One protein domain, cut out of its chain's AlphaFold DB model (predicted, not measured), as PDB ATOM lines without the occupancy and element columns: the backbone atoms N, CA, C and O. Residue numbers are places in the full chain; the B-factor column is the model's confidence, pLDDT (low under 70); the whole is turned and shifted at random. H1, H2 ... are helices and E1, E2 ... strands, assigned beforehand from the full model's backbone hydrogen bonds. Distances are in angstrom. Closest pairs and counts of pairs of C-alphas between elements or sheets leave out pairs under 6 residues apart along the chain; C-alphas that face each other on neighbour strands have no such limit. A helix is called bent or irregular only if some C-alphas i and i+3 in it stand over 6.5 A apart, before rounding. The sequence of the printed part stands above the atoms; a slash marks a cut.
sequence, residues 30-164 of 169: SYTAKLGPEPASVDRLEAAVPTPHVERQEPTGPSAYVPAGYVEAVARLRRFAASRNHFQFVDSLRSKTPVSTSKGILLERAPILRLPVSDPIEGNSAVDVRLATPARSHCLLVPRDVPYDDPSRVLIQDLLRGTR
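Overview. This is residues 30 to 164 of the 169 residues of an uncharacterized protein of Trypanosoma cruzi Dm28c (UniProt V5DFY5). This is an open, straggling model with no packed core: a strand hairpin, E1 and E2, with the short helix H3 near its open end, a long lone helix H2, and a small helix H4 near the end of the printed part, strung together by loops. A long tail, residues 30 to 69, sticks out from the start of H2 and has the short helix H1 at its far end. The printed part has 135 residues, with four named helices and two named strands in the order H1, H2, H3, E1, E2, H4; the sheet is E1 - E2, antiparallel. The class is mixed, helices and strands, though under half of the residues are in named elements. The whole is extended, with a radius of gyration of the C-alphas of 27.1 A and spans of 75 by 63 by 38 A.

Arrangement. E1, residues 112 to 119, and E2, residues 123 to 130, form a hairpin of antiparallel strands, with 152 degrees between their directions. C-alphas 116 and 126 face each other at 4.2 A. N 115 and O 127, at 2.8 A, and N 129 and O 113, at 2.9 A, are within hydrogen-bond range. H3, residues 103 to 109, has one pair of C-alphas within 8 A of E2, the closest being those of Leu 107 and Arg 130 at 7.8 A. H2, residues 70 to 94, is apart from H3, E1, E2 and H4, where H4 is residues 152 to 162. H1, residues 30 to 35, is apart from H2, H3, E1, E2 and H4. Every O i to N i+4 pair is within hydrogen-bond range in H1 and H4, but 15 of 21 are in H2 and 1 of 3 in H3, where 2 of 4 O i to N i+3 pairs are within range.

Along the chain. E1 is 20.5 A long and E2 22.6 A; E1 begins at C-alpha 112, (210.186, 160.882, 194.751). H2, 37.4 A long, begins at C-alpha 70, (245.025, 158.532, 216.517). It is neither bent nor irregular, but only just: C-alphas 84 and 87 are 6.3 A apart. H3 measures 10.5 A, H1 8.9 A and H4 15.3 A, and H4 ends at C-alpha 162, (230.753, 137.346, 212.660).

Size, cuts and confidence. The two C-alphas farthest apart are those of Leu 35 and Thr 163, at 76.8 A. Residues 30 to 102 stand free, as do residues 146 to 151. The printed part has no cut. The links from H1 to H2, 34 residues, and from E2 to H4, 21 residues, are long. The mean pLDDT of the printed part is 70.6, and 68 residues are under 70, among them residues 84 to 111, 132 to 146 and 153 to 164.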
ATOM      1  N   SER A  30     238.610 183.565 160.779       74.88
ATOM      2  CA  SER A  30     239.692 182.579 160.797       74.88
ATOM      3  C   SER A  30     240.802 182.871 159.780       74.88
ATOM      4  O   SER A  30     241.956 182.571 160.064       74.88
ATOM      5  N   TYR A  31     240.492 183.469 158.625       79.00
ATOM      6  CA  TYR A  31     241.496 183.932 157.662       79.00
ATOM      7  C   TYR A  31     242.333 185.070 158.253       79.00
ATOM      8  O   TYR A  31     243.559 185.021 158.206       79.00
ATOM      9  N   THR A  32     241.690 186.049 158.897       77.75
ATOM     10  CA  THR A  32     242.405 187.154 159.553       77.75
ATOM     11  C   THR A  32     243.209 186.685 160.766       77.75
ATOM     12  O   THR A  32     244.298 187.195 161.001       77.75
ATOM     13  N   ALA A  33     242.732 185.672 161.497       74.25
ATOM     14  CA  ALA A  33     243.472 185.075 162.609       74.25
ATOM     15  C   ALA A  33     244.750 184.333 162.172       74.25
ATOM     16  O   ALA A  33     245.706 184.291 162.935       74.25
ATOM     17  N   LYS A  34     244.790 183.773 160.954       77.38
ATOM     18  CA  LYS A  34     245.984 183.094 160.408       77.38
ATOM     19  C   LYS A  34     247.069 184.056 159.921       77.38
ATOM     20  O   LYS A  34     248.224 183.661 159.841       77.38
ATOM     21  N   LEU A  35     246.681 185.272 159.538       77.94
ATOM     22  CA  LEU A  35     247.599 186.317 159.072       77.94
ATOM     23  C   LEU A  35     248.069 187.239 160.202       77.94
ATOM     24  O   LEU A  35     249.003 188.013 160.009       77.94
ATOM     25  N   GLY A  36     247.406 187.187 161.359       74.56
ATOM     26  CA  GLY A  36     247.826 187.920 162.543       74.56
ATOM     27  C   GLY A  36     249.131 187.352 163.110       74.56
ATOM     28  O   GLY A  36     249.370 186.148 162.990       74.56
ATOM     29  N   PRO A  37     249.977 188.191 163.732       75.50
ATOM     30  CA  PRO A  37     251.102 187.693 164.514       75.50
ATOM     31  C   PRO A  37     250.586 186.716 165.577       75.50
ATOM     32  O   PRO A  37     249.510 186.926 166.143       75.50
ATOM     33  N   GLU A  38     251.341 185.641 165.819       72.25
ATOM     34  CA  GLU A  38     251.027 184.670 166.869       72.25
ATOM     35  C   GLU A  38     250.842 185.436 168.189       72.25
ATOM     36  O   GLU A  38     251.686 186.280 168.522       72.25
ATOM     37  N   PRO A  39     249.694 185.282 168.877       69.44
ATOM     38  CA  PRO A  39     249.463 186.005 170.112       69.44
ATOM     39  C   PRO A  39     250.532 185.557 171.095       69.44
ATOM     40  O   PRO A  39     250.598 184.370 171.388       69.44
ATOM     41  N   ALA A  40     251.335 186.504 171.592       71.75
ATOM     42  CA  ALA A  40     252.403 186.214 172.539       71.75
ATOM     43  C   ALA A  40     251.905 185.201 173.572       71.75
ATOM     44  O   ALA A  40     250.867 185.432 174.205       71.75
ATOM     45  N   SER A  41     252.607 184.071 173.682       67.19
ATOM     46  CA  SER A  41     252.281 182.983 174.596       67.19
ATOM     47  C   SER A  41     252.466 183.459 176.037       67.19
ATOM     48  O   SER A  41     253.457 183.159 176.699       67.19
ATOM     49  N   VAL A  42     251.539 184.281 176.517       66.38
ATOM     50  CA  VAL A  42     251.475 184.662 177.917       66.38
ATOM     51  C   VAL A  42     250.962 183.425 178.626       66.38
ATOM     52  O   VAL A  42     249.796 183.047 178.470       66.38
ATOM     53  N   ASP A  43     251.853 182.763 179.358       69.88
ATOM     54  CA  ASP A  43     251.450 181.703 180.262       69.88
ATOM     55  C   ASP A  43     250.421 182.298 181.229       69.88
ATOM     56  O   ASP A  43     250.698 183.223 181.996       69.88
ATOM     57  N   ARG A  44     249.178 181.820 181.142       65.44
ATOM     58  CA  ARG A  44     248.072 182.334 181.958       65.44
ATOM     59  C   ARG A  44     248.324 182.118 183.449       65.44
ATOM     60  O   ARG A  44     247.678 182.783 184.255       65.44
ATOM     61  N   LEU A  45     249.234 181.208 183.801       64.75
ATOM     62  CA  LEU A  45     249.672 180.975 185.172       64.75
ATOM     63  C   LEU A  45     250.595 182.091 185.678       64.75
ATOM     64  O   LEU A  45     250.445 182.509 186.820       64.75
ATOM     65  N   GLU A  46     251.467 182.628 184.823       66.69
ATOM     66  CA  GLU A  46     252.337 183.778 185.133       66.69
ATOM     67  C   GLU A  46     251.542 185.093 185.213       66.69
ATOM     68  O   GLU A  46     251.907 186.017 185.933       66.69
ATOM     69  N   ALA A  47     250.416 185.182 184.494       69.00
ATOM     70  CA  ALA A  47     249.512 186.333 184.542       69.00
ATOM     71  C   ALA A  47     248.565 186.330 185.760       69.00
ATOM     72  O   ALA A  47     247.825 187.298 185.966       69.00
ATOM     73  N   ALA A  48     248.540 185.248 186.546       77.50
ATOM     74  CA  ALA A  48     247.725 185.175 187.748       77.50
ATOM     75  C   ALA A  48     248.389 185.966 188.883       77.50
ATOM     76  O   ALA A  48     249.584 185.841 189.139       77.50
ATOM     77  N   VAL A  49     247.597 186.774 189.593       81.75
ATOM     78  CA  VAL A  49     248.074 187.471 190.792       81.75
ATOM     79  C   VAL A  49     248.559 186.422 191.803       81.75
ATOM     80  O   VAL A  49     247.816 185.466 192.055       81.75
ATOM     81  N   PRO A  50     249.759 186.581 192.395       80.38
ATOM     82  CA  PRO A  50     250.252 185.665 193.414       80.38
ATOM     83  C   PRO A  50     249.218 185.507 194.527       80.38
ATOM     84  O   PRO A  50     248.731 186.500 195.077       80.38
ATOM     85  N   THR A  51     248.864 184.266 194.863       84.31
ATOM     86  CA  THR A  51     247.989 184.003 196.005       84.31
ATOM     87  C   THR A  51     248.642 184.584 197.261       84.31
ATOM     88  O   THR A  51     249.815 184.297 197.518       84.31
ATOM     89  N   PRO A  52     247.925 185.410 198.042       85.50
ATOM     90  CA  PRO A  52     248.498 186.031 199.225       85.50
ATOM     91  C   PRO A  52     248.974 184.954 200.200       85.50
ATOM     92  O   PRO A  52     248.305 183.937 200.401       85.50
ATOM     93  N   HIS A  53     250.145 185.177 200.792       85.06
ATOM     94  CA  HIS A  53     250.698 184.270 201.787       85.06
ATOM     95  C   HIS A  53     249.780 184.237 203.013       85.06
ATOM     96  O   HIS A  53     249.509 185.272 203.619       85.06
ATOM     97  N   VAL A  54     249.296 183.048 203.367       87.44
ATOM     98  CA  VAL A  54     248.511 182.821 204.582       87.44
ATOM     99  C   VAL A  54     249.377 182.026 205.544       87.44
ATOM    100  O   VAL A  54     249.672 180.853 205.293       87.44
ATOM    101  N   GLU A  55     249.772 182.660 206.646       87.44
ATOM    102  CA  GLU A  55     250.401 181.951 207.755       87.44
ATOM    103  C   GLU A  55     249.386 180.968 208.343       87.44
ATOM    104  O   GLU A  55     248.275 181.332 208.738       87.44
ATOM    105  N   ARG A  56     249.741 179.683 208.348       82.75
ATOM    106  CA  ARG A  56     248.875 178.650 208.910       82.75
ATOM    107  C   ARG A  56     248.954 178.722 210.422       82.75
ATOM    108  O   ARG A  56     249.953 178.316 211.007       82.75
ATOM    109  N   GLN A  57     247.888 179.213 211.034       82.94
ATOM    110  CA  GLN A  57     247.745 179.182 212.479       82.94
ATOM    111  C   GLN A  57     247.342 177.778 212.939       82.94
ATOM    112  O   GLN A  57     246.534 177.107 212.288       82.94
ATOM    113  N   GLU A  58     247.898 177.331 214.063       81.75
ATOM    114  CA  GLU A  58     247.423 176.108 214.702       81.75
ATOM    115  C   GLU A  58     245.959 176.276 215.140       81.75
ATOM    116  O   GLU A  58     245.561 177.352 215.603       81.75
ATOM    117  N   PRO A  59     245.129 175.230 214.982       80.00
ATOM    118  CA  PRO A  59     243.729 175.305 215.358       80.00
ATOM    119  C   PRO A  59     243.622 175.543 216.865       80.00
ATOM    120  O   PRO A  59     244.040 174.713 217.667       80.00
ATOM    121  N   THR A  60     243.048 176.675 217.264       82.56
ATOM    122  CA  THR A  60     242.876 177.009 218.683       82.56
ATOM    123  C   THR A  60     241.735 176.186 219.286       82.56
ATOM    124  O   THR A  60     240.646 176.123 218.718       82.56
ATOM    125  N   GLY A  61     241.965 175.573 220.452       80.12
ATOM    126  CA  GLY A  61     240.949 174.828 221.204       80.12
ATOM    127  C   GLY A  61     241.195 173.313 221.263       80.12
ATOM    128  O   GLY A  61     242.286 172.846 220.943       80.12
ATOM    129  N   PRO A  62     240.201 172.507 221.681       74.75
ATOM    130  CA  PRO A  62     240.368 171.064 221.906       74.75
ATOM    131  C   PRO A  62     240.713 170.277 220.633       74.75
ATOM    132  O   PRO A  62     241.221 169.165 220.722       74.75
ATOM    133  N   SER A  63     240.504 170.864 219.453       70.00
ATOM    134  CA  SER A  63     240.953 170.329 218.164       70.00
ATOM    135  C   SER A  63     242.475 170.313 217.985       70.00
ATOM    136  O   SER A  63     242.957 169.640 217.079       70.00
ATOM    137  N   ALA A  64     243.231 171.041 218.817       79.94
ATOM    138  CA  ALA A  64     244.693 170.962 218.853       79.94
ATOM    139  C   ALA A  64     245.179 169.642 219.467       79.94
ATOM    140  O   ALA A  64     246.255 169.148 219.132       79.94
ATOM    141  N   TYR A  65     244.390 169.062 220.375       84.19
ATOM    142  CA  TYR A  65     244.767 167.833 221.050       84.19
ATOM    143  C   TYR A  65     244.405 166.625 220.189       84.19
ATOM    144  O   TYR A  65     243.239 166.263 220.033       84.19
ATOM    145  N   VAL A  66     245.434 165.968 219.659       86.62
ATOM    146  CA  VAL A  66     245.298 164.690 218.966       86.62
ATOM    147  C   VAL A  66     245.764 163.577 219.908       86.62
ATOM    148  O   VAL A  66     246.938 163.560 220.280       86.62
ATOM    149  N   PRO A  67     244.886 162.633 220.297       89.12
ATOM    150  CA  PRO A  67     245.270 161.525 221.164       89.12
ATOM    151  C   PRO A  67     246.410 160.689 220.571       89.12
ATOM    152  O   PRO A  67     246.491 160.484 219.353       89.12
ATOM    153  N   ALA A  68     247.266 160.154 221.442       90.56
ATOM    154  CA  ALA A  68     248.362 159.287 221.028       90.56
ATOM    155  C   ALA A  68     247.835 158.089 220.213       90.56
ATOM    156  O   ALA A  68     246.869 157.432 220.594       90.56
ATOM    157  N   GLY A  69     248.451 157.829 219.056       90.12
ATOM    158  CA  GLY A  69     248.056 156.746 218.148       90.12
ATOM    159  C   GLY A  69     246.869 157.049 217.220       90.12
ATOM    160  O   GLY A  69     246.651 156.297 216.270       90.12
ATOM    161  N   TYR A  70     246.142 158.160 217.402       90.75
ATOM    162  CA  TYR A  70     245.025 158.532 216.517       90.75
ATOM    163  C   TYR A  70     245.483 158.729 215.062       90.75
ATOM    164  O   TYR A  70     244.875 158.195 214.134       90.75
ATOM    165  N   VAL A  71     246.601 159.434 214.855       91.81
ATOM    166  CA  VAL A  71     247.167 159.682 213.515       91.81
ATOM    167  C   VAL A  71     247.531 158.371 212.814       91.81
ATOM    168  O   VAL A  71     247.226 158.190 211.636       91.81
ATOM    169  N   GLU A  72     248.125 157.426 213.543       94.69
ATOM    170  CA  GLU A  72     248.484 156.112 213.005       94.69
ATOM    171  C   GLU A  72     247.251 155.283 212.646       94.69
ATOM    172  O   GLU A  72     247.213 154.660 211.583       94.69
ATOM    173  N   ALA A  73     246.222 155.294 213.498       90.81
ATOM    174  CA  ALA A  73     244.963 154.608 213.235       90.81
ATOM    175  C   ALA A  73     244.281 155.162 211.973       90.81
ATOM    176  O   ALA A  73     243.884 154.392 211.093       90.81
ATOM    177  N   VAL A  74     244.226 156.491 211.829       94.12
ATOM    178  CA  VAL A  74     243.689 157.155 210.631       94.12
ATOM    179  C   VAL A  74     244.526 156.820 209.395       94.12
ATOM    180  O   VAL A  74     243.967 156.519 208.337       94.12
ATOM    181  N   ALA A  75     245.855 156.815 209.504       93.81
ATOM    182  CA  ALA A  75     246.738 156.448 208.401       93.81
ATOM    183  C   ALA A  75     246.526 154.991 207.953       93.81
ATOM    184  O   ALA A  75     246.396 154.722 206.753       93.81
ATOM    185  N   ARG A  76     246.418 154.052 208.902       91.44
ATOM    186  CA  ARG A  76     246.116 152.636 208.626       91.44
ATOM    187  C   ARG A  76     244.749 152.473 207.967       91.44
ATOM    188  O   ARG A  76     244.646 151.753 206.974       91.44
ATOM    189  N   LEU A  77     243.730 153.183 208.453       91.88
ATOM    190  CA  LEU A  77     242.387 153.163 207.873       91.88
ATOM    191  C   LEU A  77     242.383 153.684 206.431       91.88
ATOM    192  O   LEU A  77     241.816 153.041 205.549       91.88
ATOM    193  N   ARG A  78     243.056 154.810 206.165       89.81
ATOM    194  CA  ARG A  78     243.181 155.368 204.808       89.81
ATOM    195  C   ARG A  78     243.899 154.405 203.869       89.81
ATOM    196  O   ARG A  78     243.435 154.186 202.753       89.81
ATOM    197  N   ARG A  79     244.988 153.784 204.331       86.69
ATOM    198  CA  ARG A  79     245.732 152.776 203.563       86.69
ATOM    199  C   ARG A  79     244.863 151.558 203.247       86.69
ATOM    200  O   ARG A  79     244.853 151.090 202.110       86.69
ATOM    201  N   PHE A  80     244.095 151.084 204.225       83.69
ATOM    202  CA  PHE A  80     243.146 149.991 204.036       83.69
ATOM    203  C   PHE A  80     242.041 150.363 203.034       83.69
ATOM    204  O   PHE A  80     241.807 149.623 202.078       83.69
ATOM    205  N   ALA A  81     241.419 151.536 203.173       81.81
ATOM    206  CA  ALA A  81     240.396 152.014 202.242       81.81
ATOM    207  C   ALA A  81     240.931 152.149 200.803       81.81
ATOM    208  O   ALA A  81     240.285 151.696 199.856       81.81
ATOM    209  N   ALA A  82     242.138 152.696 200.642       79.50
ATOM    210  CA  ALA A  82     242.803 152.801 199.347       79.50
ATOM    211  C   ALA A  82     243.059 151.422 198.714       79.50
ATOM    212  O   ALA A  82     242.757 151.224 197.537       79.50
ATOM    213  N   SER A  83     243.530 150.441 199.496       74.06
ATOM    214  CA  SER A  83     243.764 149.075 198.997       74.06
ATOM    215  C   SER A  83     242.483 148.359 198.551       74.06
ATOM    216  O   SER A  83     242.503 147.582 197.598       74.06
ATOM    217  N   ARG A  84     241.345 148.641 199.198       67.56
ATOM    218  CA  ARG A  84     240.062 147.988 198.903       67.56
ATOM    219  C   ARG A  84     239.387 148.549 197.648       67.56
ATOM    220  O   ARG A  84     238.730 147.803 196.923       67.56
ATOM    221  N   ASN A  85     239.560 149.844 197.380       62.12
ATOM    222  CA  ASN A  85     238.927 150.513 196.240       62.12
ATOM    223  C   ASN A  85     239.542 150.131 194.885       62.12
ATOM    224  O   ASN A  85     238.864 150.250 193.867       62.12
ATOM    225  N   HIS A  86     240.789 149.646 194.853       58.91
ATOM    226  CA  HIS A  86     241.475 149.370 193.589       58.91
ATOM    227  C   HIS A  86     240.932 148.124 192.868       58.91
ATOM    228  O   HIS A  86     240.679 148.162 191.668       58.91
ATOM    229  N   PHE A  87     240.669 147.042 193.606       58.06
ATOM    230  CA  PHE A  87     240.208 145.780 193.012       58.06
ATOM    231  C   PHE A  87     238.709 145.789 192.676       58.06
ATOM    232  O   PHE A  87     238.293 145.250 191.659       58.06
ATOM    233  N   GLN A  88     237.882 146.462 193.481       62.06
ATOM    234  CA  GLN A  88     236.425 146.429 193.296       62.06
ATOM    235  C   GLN A  88     235.927 147.338 192.169       62.06
ATOM    236  O   GLN A  88     234.868 147.073 191.606       62.06
ATOM    237  N   PHE A  89     236.652 148.409 191.835       60.38
ATOM    238  CA  PHE A  89     236.221 149.336 190.789       60.38
ATOM    239  C   PHE A  89     236.320 148.708 189.394       60.38
ATOM    240  O   PHE A  89     235.347 148.727 188.644       60.38
ATOM    241  N   VAL A  90     237.459 148.088 189.072       63.56
ATOM    242  CA  VAL A  90     237.680 147.446 187.766       63.56
ATOM    243  C   VAL A  90     236.711 146.280 187.555       63.56
ATOM    244  O   VAL A  90     236.120 146.155 186.480       63.56
ATOM    245  N   ASP A  91     236.477 145.478 188.593       63.66
ATOM    246  CA  ASP A  91     235.528 144.364 188.529       63.66
ATOM    247  C   ASP A  91     234.072 144.846 188.468       63.66
ATOM    248  O   ASP A  91     233.260 144.264 187.748       63.66
ATOM    249  N   SER A  92     233.739 145.965 189.126       61.03
ATOM    250  CA  SER A  92     232.414 146.595 189.027       61.03
ATOM    251  C   SER A  92     232.118 147.156 187.634       61.03
ATOM    252  O   SER A  92     230.950 147.206 187.254       61.03
ATOM    253  N   LEU A  93     233.130 147.588 186.872       63.28
ATOM    254  CA  LEU A  93     232.941 148.044 185.486       63.28
ATOM    255  C   LEU A  93     232.619 146.882 184.538       63.28
ATOM    256  O   LEU A  93     231.957 147.076 183.521       63.28
ATOM    257  N   ARG A  94     233.087 145.673 184.869       67.81
ATOM    258  CA  ARG A  94     232.878 144.455 184.072       67.81
ATOM    259  C   ARG A  94     231.709 143.608 184.563       67.81
ATOM    260  O   ARG A  94     231.237 142.740 183.825       67.81
ATOM    261  N   SER A  95     231.220 143.842 185.779       58.34
ATOM    262  CA  SER A  95     230.069 143.124 186.307       58.34
ATOM    263  C   SER A  95     228.812 143.538 185.542       58.34
ATOM    264  O   SER A  95     228.298 144.642 185.717       58.34
ATOM    265  N   LYS A  96     228.299 142.639 184.695       58.03
ATOM    266  CA  LYS A  96     226.943 142.754 184.153       58.03
ATOM    267  C   LYS A  96     225.984 142.791 185.336       58.03
ATOM    268  O   LYS A  96     225.865 141.806 186.059       58.03
ATOM    269  N   THR A  97     225.335 143.931 185.543       54.94
ATOM    270  CA  THR A  97     224.339 144.115 186.597       54.94
ATOM    271  C   THR A  97     223.282 143.019 186.467       54.94
ATOM    272  O   THR A  97     222.568 143.012 185.461       54.94
ATOM    273  N   PRO A  98     223.134 142.091 187.431       49.78
ATOM    274  CA  PRO A  98     222.012 141.177 187.386       49.78
ATOM    275  C   PRO A  98     220.747 142.020 187.555       49.78
ATOM    276  O   PRO A  98     220.545 142.693 188.572       49.78
ATOM    277  N   VAL A  99     219.903 142.029 186.524       52.03
ATOM    278  CA  VAL A  99     218.537 142.542 186.610       52.03
ATOM    279  C   VAL A  99     217.769 141.548 187.476       52.03
ATOM    280  O   VAL A  99     217.112 140.639 186.989       52.03
ATOM    281  N   SER A 100     217.942 141.661 188.795       45.06
ATOM    282  CA  SER A 100     217.151 140.893 189.746       45.06
ATOM    283  C   SER A 100     215.711 141.391 189.670       45.06
ATOM    284  O   SER A 100     215.429 142.567 189.916       45.06
ATOM    285  N   THR A 101     214.807 140.473 189.354       50.94
ATOM    286  CA  THR A 101     213.343 140.605 189.347       50.94
ATOM    287  C   THR A 101     212.758 141.079 190.687       50.94
ATOM    288  O   THR A 101     211.618 141.529 190.730       50.94
ATOM    289  N   SER A 102     213.549 141.102 191.768       49.56
ATOM    290  CA  SER A 102     213.182 141.716 193.056       49.56
ATOM    291  C   SER A 102     213.096 143.255 193.029       49.56
ATOM    292  O   SER A 102     212.540 143.859 193.947       49.56
ATOM    293  N   LYS A 103     213.595 143.911 191.968       49.09
ATOM    294  CA  LYS A 103     213.521 145.376 191.802       49.09
ATOM    295  C   LYS A 103     212.097 145.916 191.650       49.09
ATOM    296  O   LYS A 103     211.894 147.090 191.941       49.09
ATOM    297  N   GLY A 104     211.129 145.087 191.249       48.19
ATOM    298  CA  GLY A 104     209.731 145.510 191.103       48.19
ATOM    299  C   GLY A 104     209.099 145.970 192.423       48.19
ATOM    300  O   GLY A 104     208.409 146.980 192.448       48.19
ATOM    301  N   ILE A 105     209.422 145.300 193.534       50.09
ATOM    302  CA  ILE A 105     208.873 145.616 194.866       50.09
ATOM    303  C   ILE A 105     209.613 146.806 195.508       50.09
ATOM    304  O   ILE A 105     209.032 147.597 196.244       50.09
ATOM    305  N   LEU A 106     210.907 146.982 195.210       49.53
ATOM    306  CA  LEU A 106     211.707 148.102 195.729       49.53
ATOM    307  C   LEU A 106     211.424 149.438 195.025       49.53
ATOM    308  O   LEU A 106     211.644 150.492 195.621       49.53
ATOM    309  N   LEU A 107     210.912 149.407 193.793       51.81
ATOM    310  CA  LEU A 107     210.527 150.603 193.036       51.81
ATOM    311  C   LEU A 107     209.287 151.309 193.611       51.81
ATOM    312  O   LEU A 107     209.112 152.506 193.380       51.81
ATOM    313  N   GLU A 108     208.451 150.606 194.382       55.16
ATOM    314  CA  GLU A 108     207.302 151.211 195.071       55.16
ATOM    315  C   GLU A 108     207.689 152.090 196.267       55.16
ATOM    316  O   GLU A 108     206.959 153.022 196.588       55.16
ATOM    317  N   ARG A 109     208.844 151.848 196.900       57.72
ATOM    318  CA  ARG A 109     209.295 152.570 198.110       57.72
ATOM    319  C   ARG A 109     210.419 153.584 197.864       57.72
ATOM    320  O   ARG A 109     211.049 154.045 198.814       57.72
ATOM    321  N   ALA A 110     210.711 153.905 196.609       64.50
ATOM    322  CA  ALA A 110     211.753 154.863 196.261       64.50
ATOM    323  C   ALA A 110     211.327 156.313 196.577       64.50
ATOM    324  O   ALA A 110     210.169 156.665 196.337       64.50
ATOM    325  N   PRO A 111     212.236 157.170 197.084       68.94
ATOM    326  CA  PRO A 111     211.942 158.586 197.272       68.94
ATOM    327  C   PRO A 111     211.640 159.258 195.925       68.94
ATOM    328  O   PRO A 111     212.292 158.981 194.911       68.94
ATOM    329  N   ILE A 112     210.640 160.139 195.930       81.56
ATOM    330  CA  ILE A 112     210.186 160.882 194.751       81.56
ATOM    331  C   ILE A 112     210.789 162.283 194.802       81.56
ATOM    332  O   ILE A 112     210.608 163.006 195.781       81.56
ATOM    333  N   LEU A 113     211.495 162.662 193.739       83.12
ATOM    334  CA  LEU A 113     211.948 164.025 193.510       83.12
ATOM    335  C   LEU A 113     210.952 164.717 192.578       83.12
ATOM    336  O   LEU A 113     210.874 164.384 191.397       83.12
ATOM    337  N   ARG A 114     210.197 165.675 193.117       86.31
ATOM    338  CA  ARG A 114     209.243 166.486 192.360       86.31
ATOM    339  C   ARG A 114     209.953 167.710 191.793       86.31
ATOM    340  O   ARG A 114     210.364 168.590 192.548       86.31
ATOM    341  N   LEU A 115     210.136 167.743 190.479       85.06
ATOM    342  CA  LEU A 115     210.844 168.808 189.774       85.06
ATOM    343  C   LEU A 115     209.836 169.776 189.151       85.06
ATOM    344  O   LEU A 115     208.992 169.320 188.382       85.06
ATOM    345  N   PRO A 116     209.893 171.085 189.450       86.62
ATOM    346  CA  PRO A 116     209.041 172.053 188.776       86.62
ATOM    347  C   PRO A 116     209.429 172.141 187.296       86.62
ATOM    348  O   PRO A 116     210.613 172.208 186.958       86.62
ATOM    349  N   VAL A 117     208.427 172.152 186.427       82.81
ATOM    350  CA  VAL A 117     208.566 172.389 184.995       82.81
ATOM    351  C   VAL A 117     207.777 173.649 184.670       82.81
ATOM    352  O   VAL A 117     206.608 173.798 185.017       82.81
ATOM    353  N   SER A 118     208.458 174.601 184.047       75.50
ATOM    354  CA  SER A 118     207.834 175.838 183.602       75.50
ATOM    355  C   SER A 118     207.271 175.609 182.206       75.50
ATOM    356  O   SER A 118     207.989 175.794 181.224       75.50
ATOM    357  N   ASP A 119     206.008 175.187 182.114       72.00
ATOM    358  CA  ASP A 119     205.329 175.075 180.825       72.00
ATOM    359  C   ASP A 119     204.682 176.414 180.441       72.00
ATOM    360  O   ASP A 119     203.869 176.955 181.196       72.00
ATOM    361  N   PRO A 120     204.985 176.963 179.249       64.44
ATOM    362  CA  PRO A 120     204.455 178.259 178.821       64.44
ATOM    363  C   PRO A 120     202.949 178.240 178.506       64.44
ATOM    364  O   PRO A 120     202.374 179.298 178.268       64.44
ATOM    365  N   ILE A 121     202.313 177.062 178.485       67.31
ATOM    366  CA  ILE A 121     200.901 176.877 178.111       67.31
ATOM    367  C   ILE A 121     200.033 176.508 179.324       67.31
ATOM    368  O   ILE A 121     198.877 176.917 179.387       67.31
ATOM    369  N   GLU A 122     200.578 175.777 180.301       63.25
ATOM    370  CA  GLU A 122     199.793 175.144 181.377       63.25
ATOM    371  C   GLU A 122     200.146 175.663 182.788       63.25
ATOM    372  O   GLU A 122     199.556 175.248 183.784       63.25
ATOM    373  N   GLY A 123     201.058 176.638 182.885       66.69
ATOM    374  CA  GLY A 123     201.525 177.189 184.159       66.69
ATOM    375  C   GLY A 123     202.558 176.290 184.845       66.69
ATOM    376  O   GLY A 123     203.155 175.417 184.222       66.69
ATOM    377  N   ASN A 124     202.811 176.535 186.137       71.88
ATOM    378  CA  ASN A 124     203.802 175.782 186.914       71.88
ATOM    379  C   ASN A 124     203.353 174.318 187.072       71.88
ATOM    380  O   ASN A 124     202.584 173.995 187.982       71.88
ATOM    381  N   SER A 125     203.847 173.439 186.204       77.94
ATOM    382  CA  SER A 125     203.674 171.995 186.307       77.94
ATOM    383  C   SER A 125     204.833 171.403 187.120       77.94
ATOM    384  O   SER A 125     205.823 172.071 187.427       77.94
ATOM    385  N   ALA A 126     204.703 170.162 187.584       82.12
ATOM    386  CA  ALA A 126     205.792 169.488 188.282       82.12
ATOM    387  C   ALA A 126     205.818 168.007 187.917       82.12
ATOM    388  O   ALA A 126     204.777 167.351 187.918       82.12
ATOM    389  N   VAL A 127     207.008 167.496 187.622       83.69
ATOM    390  CA  VAL A 127     207.246 166.112 187.213       83.69
ATOM    391  C   VAL A 127     207.825 165.332 188.384       83.69
ATOM    392  O   VAL A 127     208.842 165.714 188.964       83.69
ATOM    393  N   ASP A 128     207.191 164.209 188.702       83.94
ATOM    394  CA  ASP A 128     207.638 163.299 189.749       83.94
ATOM    395  C   ASP A 128     208.634 162.281 189.181       83.94
ATOM    396  O   ASP A 128     208.286 161.408 188.384       83.94
ATOM    397  N   VAL A 129     209.889 162.366 189.618       82.31
ATOM    398  CA  VAL A 129     210.954 161.431 189.238       82.31
ATOM    399  C   VAL A 129     211.245 160.499 190.410       82.31
ATOM    400  O   VAL A 129     211.693 160.928 191.474       82.31
ATOM    401  N   ARG A 130     211.023 159.192 190.226       76.69
ATOM    402  CA  ARG A 130     211.413 158.175 191.218       76.69
ATOM    403  C   ARG A 130     212.915 157.931 191.143       76.69
ATOM    404  O   ARG A 130     213.421 157.466 190.121       76.69
ATOM    405  N   LEU A 131     213.633 158.225 192.223       72.75
ATOM    406  CA  LEU A 131     215.080 158.025 192.269       72.75
ATOM    407  C   LEU A 131     215.396 156.541 192.468       72.75
ATOM    408  O   LEU A 131     214.869 155.896 193.371       72.75
ATOM    409  N   ALA A 132     216.287 155.983 191.648       67.94
ATOM    410  CA  ALA A 132     216.762 154.622 191.860       67.94
ATOM    411  C   ALA A 132     217.535 154.563 193.182       67.94
ATOM    412  O   ALA A 132     218.631 155.111 193.288       67.94
ATOM    413  N   THR A 133     216.985 153.891 194.192       58.84
ATOM    414  CA  THR A 133     217.706 153.686 195.445       58.84
ATOM    415  C   THR A 133     218.889 152.750 195.174       58.84
ATOM    416  O   THR A 133     218.677 151.592 194.794       58.84
ATOM    417  N   PRO A 134     220.150 153.206 195.307       55.69
ATOM    418  CA  PRO A 134     221.293 152.346 195.050       55.69
ATOM    419  C   PRO A 134     221.272 151.185 196.044       55.69
ATOM    420  O   PRO A 134     221.113 151.392 197.243       55.69
ATOM    421  N   ALA A 135     221.500 149.955 195.576       53.59
ATOM    422  CA  ALA A 135     221.491 148.752 196.424       53.59
ATOM    423  C   ALA A 135     222.445 148.839 197.640       53.59
ATOM    424  O   ALA A 135     222.296 148.092 198.603       53.59
ATOM    425  N   ARG A 136     223.396 149.783 197.625       51.09
ATOM    426  CA  ARG A 136     224.315 150.081 198.730       51.09
ATOM    427  C   ARG A 136     223.647 150.733 199.950       51.09
ATOM    428  O   ARG A 136     224.171 150.572 201.046       51.09
ATOM    429  N   SER A 137     222.513 151.428 199.805       51.09
ATOM    430  CA  SER A 137     221.775 151.998 200.951       51.09
ATOM    431  C   SER A 137     220.803 151.005 201.599       51.09
ATOM    432  O   SER A 137     220.315 151.241 202.701       51.09
ATOM    433  N   HIS A 138     220.569 149.855 200.959       51.09
ATOM    434  CA  HIS A 138     219.782 148.747 201.499       51.09
ATOM    435  C   HIS A 138     220.660 147.685 202.160       51.09
ATOM    436  O   HIS A 138     220.355 146.493 202.106       51.09
ATOM    437  N   CYS A 139     221.739 148.095 202.833       49.16
ATOM    438  CA  CYS A 139     222.335 147.217 203.827       49.16
ATOM    439  C   CYS A 139     221.323 147.095 204.979       49.16
ATOM    440  O   CYS A 139     221.354 147.863 205.934       49.16
ATOM    441  N   LEU A 140     220.400 146.132 204.866       52.66
ATOM    442  CA  LEU A 140     219.384 145.749 205.861       52.66
ATOM    443  C   LEU A 140     219.986 145.343 207.225       52.66
ATOM    444  O   LEU A 140     219.270 144.905 208.113       52.66
ATOM    445  N   LEU A 141     221.305 145.460 207.380       53.84
ATOM    446  CA  LEU A 141     222.083 145.121 208.565       53.84
ATOM    447  C   LEU A 141     222.431 146.345 209.411       53.84
ATOM    448  O   LEU A 141     223.162 146.215 210.386       53.84
ATOM    449  N   VAL A 142     221.978 147.534 209.017       55.81
ATOM    450  CA  VAL A 142     222.239 148.752 209.775       55.81
ATOM    451  C   VAL A 142     220.944 149.185 210.451       55.81
ATOM    452  O   VAL A 142     220.015 149.581 209.740       55.81
ATOM    453  N   PRO A 143     220.863 149.097 211.793       57.03
ATOM    454  CA  PRO A 143     219.736 149.629 212.545       57.03
ATOM    455  C   PRO A 143     219.503 151.084 212.140       57.03
ATOM    456  O   PRO A 143     220.413 151.910 212.216       57.03
ATOM    457  N   ARG A 144     218.301 151.381 211.642       58.38
ATOM    458  CA  ARG A 144     217.924 152.737 211.210       58.38
ATOM    459  C   ARG A 144     217.675 153.670 212.391       58.38
ATOM    460  O   ARG A 144     217.739 154.880 212.219       58.38
ATOM    461  N   ASP A 145     217.455 153.084 213.562       64.88
ATOM    462  CA  ASP A 145     217.102 153.782 214.795       64.88
ATOM    463  C   ASP A 145     218.338 154.245 215.581       64.88
ATOM    464  O   ASP A 145     218.213 154.948 216.578       64.88
ATOM    465  N   VAL A 146     219.542 153.869 215.128       61.59
ATOM    466  CA  VAL A 146     220.806 154.216 215.782       61.59
ATOM    467  C   VAL A 146     221.510 155.328 214.985       61.59
ATOM    468  O   VAL A 146     221.819 155.125 213.799       61.59
ATOM    469  N   PRO A 147     221.774 156.501 215.601       71.25
ATOM    470  CA  PRO A 147     222.462 157.625 214.967       71.25
ATOM    471  C   PRO A 147     223.784 157.219 214.306       71.25
ATOM    472  O   PRO A 147     224.419 156.236 214.681       71.25
ATOM    473  N   TYR A 148     224.206 157.965 213.281       58.62
ATOM    474  CA  TYR A 148     225.431 157.644 212.533       58.62
ATOM    475  C   TYR A 148     226.695 157.708 213.400       58.62
ATOM    476  O   TYR A 148     227.612 156.920 213.183       58.62
ATOM    477  N   ASP A 149     226.687 158.574 214.412       70.88
ATOM    478  CA  ASP A 149     227.832 158.835 215.285       70.88
ATOM    479  C   ASP A 149     227.872 157.936 216.535       70.88
ATOM    480  O   ASP A 149     228.749 158.088 217.384       70.88
ATOM    481  N   ASP A 150     226.937 156.989 216.670       73.88
ATOM    482  CA  ASP A 150     226.876 156.092 217.822       73.88
ATOM    483  C   ASP A 150     227.834 154.890 217.642       73.88
ATOM    484  O   ASP A 150     227.701 154.120 216.679       73.88
ATOM    485  N   PRO A 151     228.786 154.666 218.570       70.38
ATOM    486  CA  PRO A 151     229.750 153.567 218.484       70.38
ATOM    487  C   PRO A 151     229.103 152.172 218.532       70.38
ATOM    488  O   PRO A 151     229.690 151.205 218.033       70.38
ATOM    489  N   SER A 152     227.886 152.038 219.073       70.69
ATOM    490  CA  SER A 152     227.143 150.768 219.106       70.69
ATOM    491  C   SER A 152     226.821 150.234 217.707       70.69
ATOM    492  O   SER A 152     226.724 149.020 217.502       70.69
ATOM    493  N   ARG A 153     226.743 151.115 216.706       69.12
ATOM    494  CA  ARG A 153     226.478 150.762 215.307       69.12
ATOM    495  C   ARG A 153     227.575 149.885 214.700       69.12
ATOM    496  O   ARG A 153     227.274 149.000 213.898       69.12
ATOM    497  N   VAL A 154     228.828 150.101 215.110       66.50
ATOM    498  CA  VAL A 154     229.984 149.290 214.690       66.50
ATOM    499  C   VAL A 154     229.908 147.901 215.321       66.50
ATOM    500  O   VAL A 154     230.035 146.902 214.618       66.50
ATOM    501  N   LEU A 155     229.593 147.832 216.617       69.25
ATOM    502  CA  LEU A 155     229.459 146.566 217.347       69.25
ATOM    503  C   LEU A 155     228.347 145.684 216.764       69.25
ATOM    504  O   LEU A 155     228.530 144.479 216.590       69.25
ATOM    505  N   ILE A 156     227.209 146.286 216.410       67.81
ATOM    506  CA  ILE A 156     226.086 145.573 215.790       67.81
ATOM    507  C   ILE A 156     226.468 145.076 214.389       67.81
ATOM    508  O   ILE A 156     226.162 143.934 214.038       67.81
ATOM    509  N   GLN A 157     227.182 145.885 213.598       67.69
ATOM    510  CA  GLN A 157     227.694 145.444 212.297       67.69
ATOM    511  C   GLN A 157     228.674 144.275 212.424       67.69
ATOM    512  O   GLN A 157     228.568 143.314 211.657       67.69
ATOM    513  N   ASP A 158     229.592 144.322 213.389       65.94
ATOM    514  CA  ASP A 158     230.586 143.270 213.601       65.94
ATOM    515  C   ASP A 158     229.947 141.963 214.085       65.94
ATOM    516  O   ASP A 158     230.277 140.891 213.568       65.94
ATOM    517  N   LEU A 159     228.951 142.032 214.976       68.94
ATOM    518  CA  LEU A 159     228.171 140.871 215.422       68.94
ATOM    519  C   LEU A 159     227.419 140.201 214.253       68.94
ATOM    520  O   LEU A 159     227.481 138.981 214.056       68.94
ATOM    521  N   LEU A 160     226.736 141.001 213.429       64.00
ATOM    522  CA  LEU A 160     225.995 140.519 212.254       64.00
ATOM    523  C   LEU A 160     226.912 139.988 211.141       64.00
ATOM    524  O   LEU A 160     226.477 139.227 210.267       64.00
ATOM    525  N   ARG A 161     228.183 140.393 211.151       62.25
ATOM    526  CA  ARG A 161     229.206 139.919 210.220       62.25
ATOM    527  C   ARG A 161     229.887 138.639 210.719       62.25
ATOM    528  O   ARG A 161     230.141 137.751 209.907       62.25
ATOM    529  N   GLY A 162     230.119 138.512 212.026       56.75
ATOM    530  CA  GLY A 162     230.753 137.346 212.660       56.75
ATOM    531  C   GLY A 162     229.887 136.082 212.675       56.75
ATOM    532  O   GLY A 162     230.403 134.972 212.557       56.75
ATOM    533  N   THR A 163     228.563 136.228 212.714       56.41
ATOM    534  CA  THR A 163     227.611 135.097 212.680       56.41
ATOM    535  C   THR A 163     227.608 134.307 211.365       56.41
ATOM    536  O   THR A 163     227.082 133.199 211.323       56.41
ATOM    537  N   ARG A 164     228.237 134.814 210.294       54.44
ATOM    538  CA  ARG A 164     228.297 134.139 208.981       54.44
ATOM    539  C   ARG A 164     229.530 133.255 208.771       54.44
ATOM    540  O   ARG A 164     229.645 132.657 207.708       54.44
TER     541      ARG A 164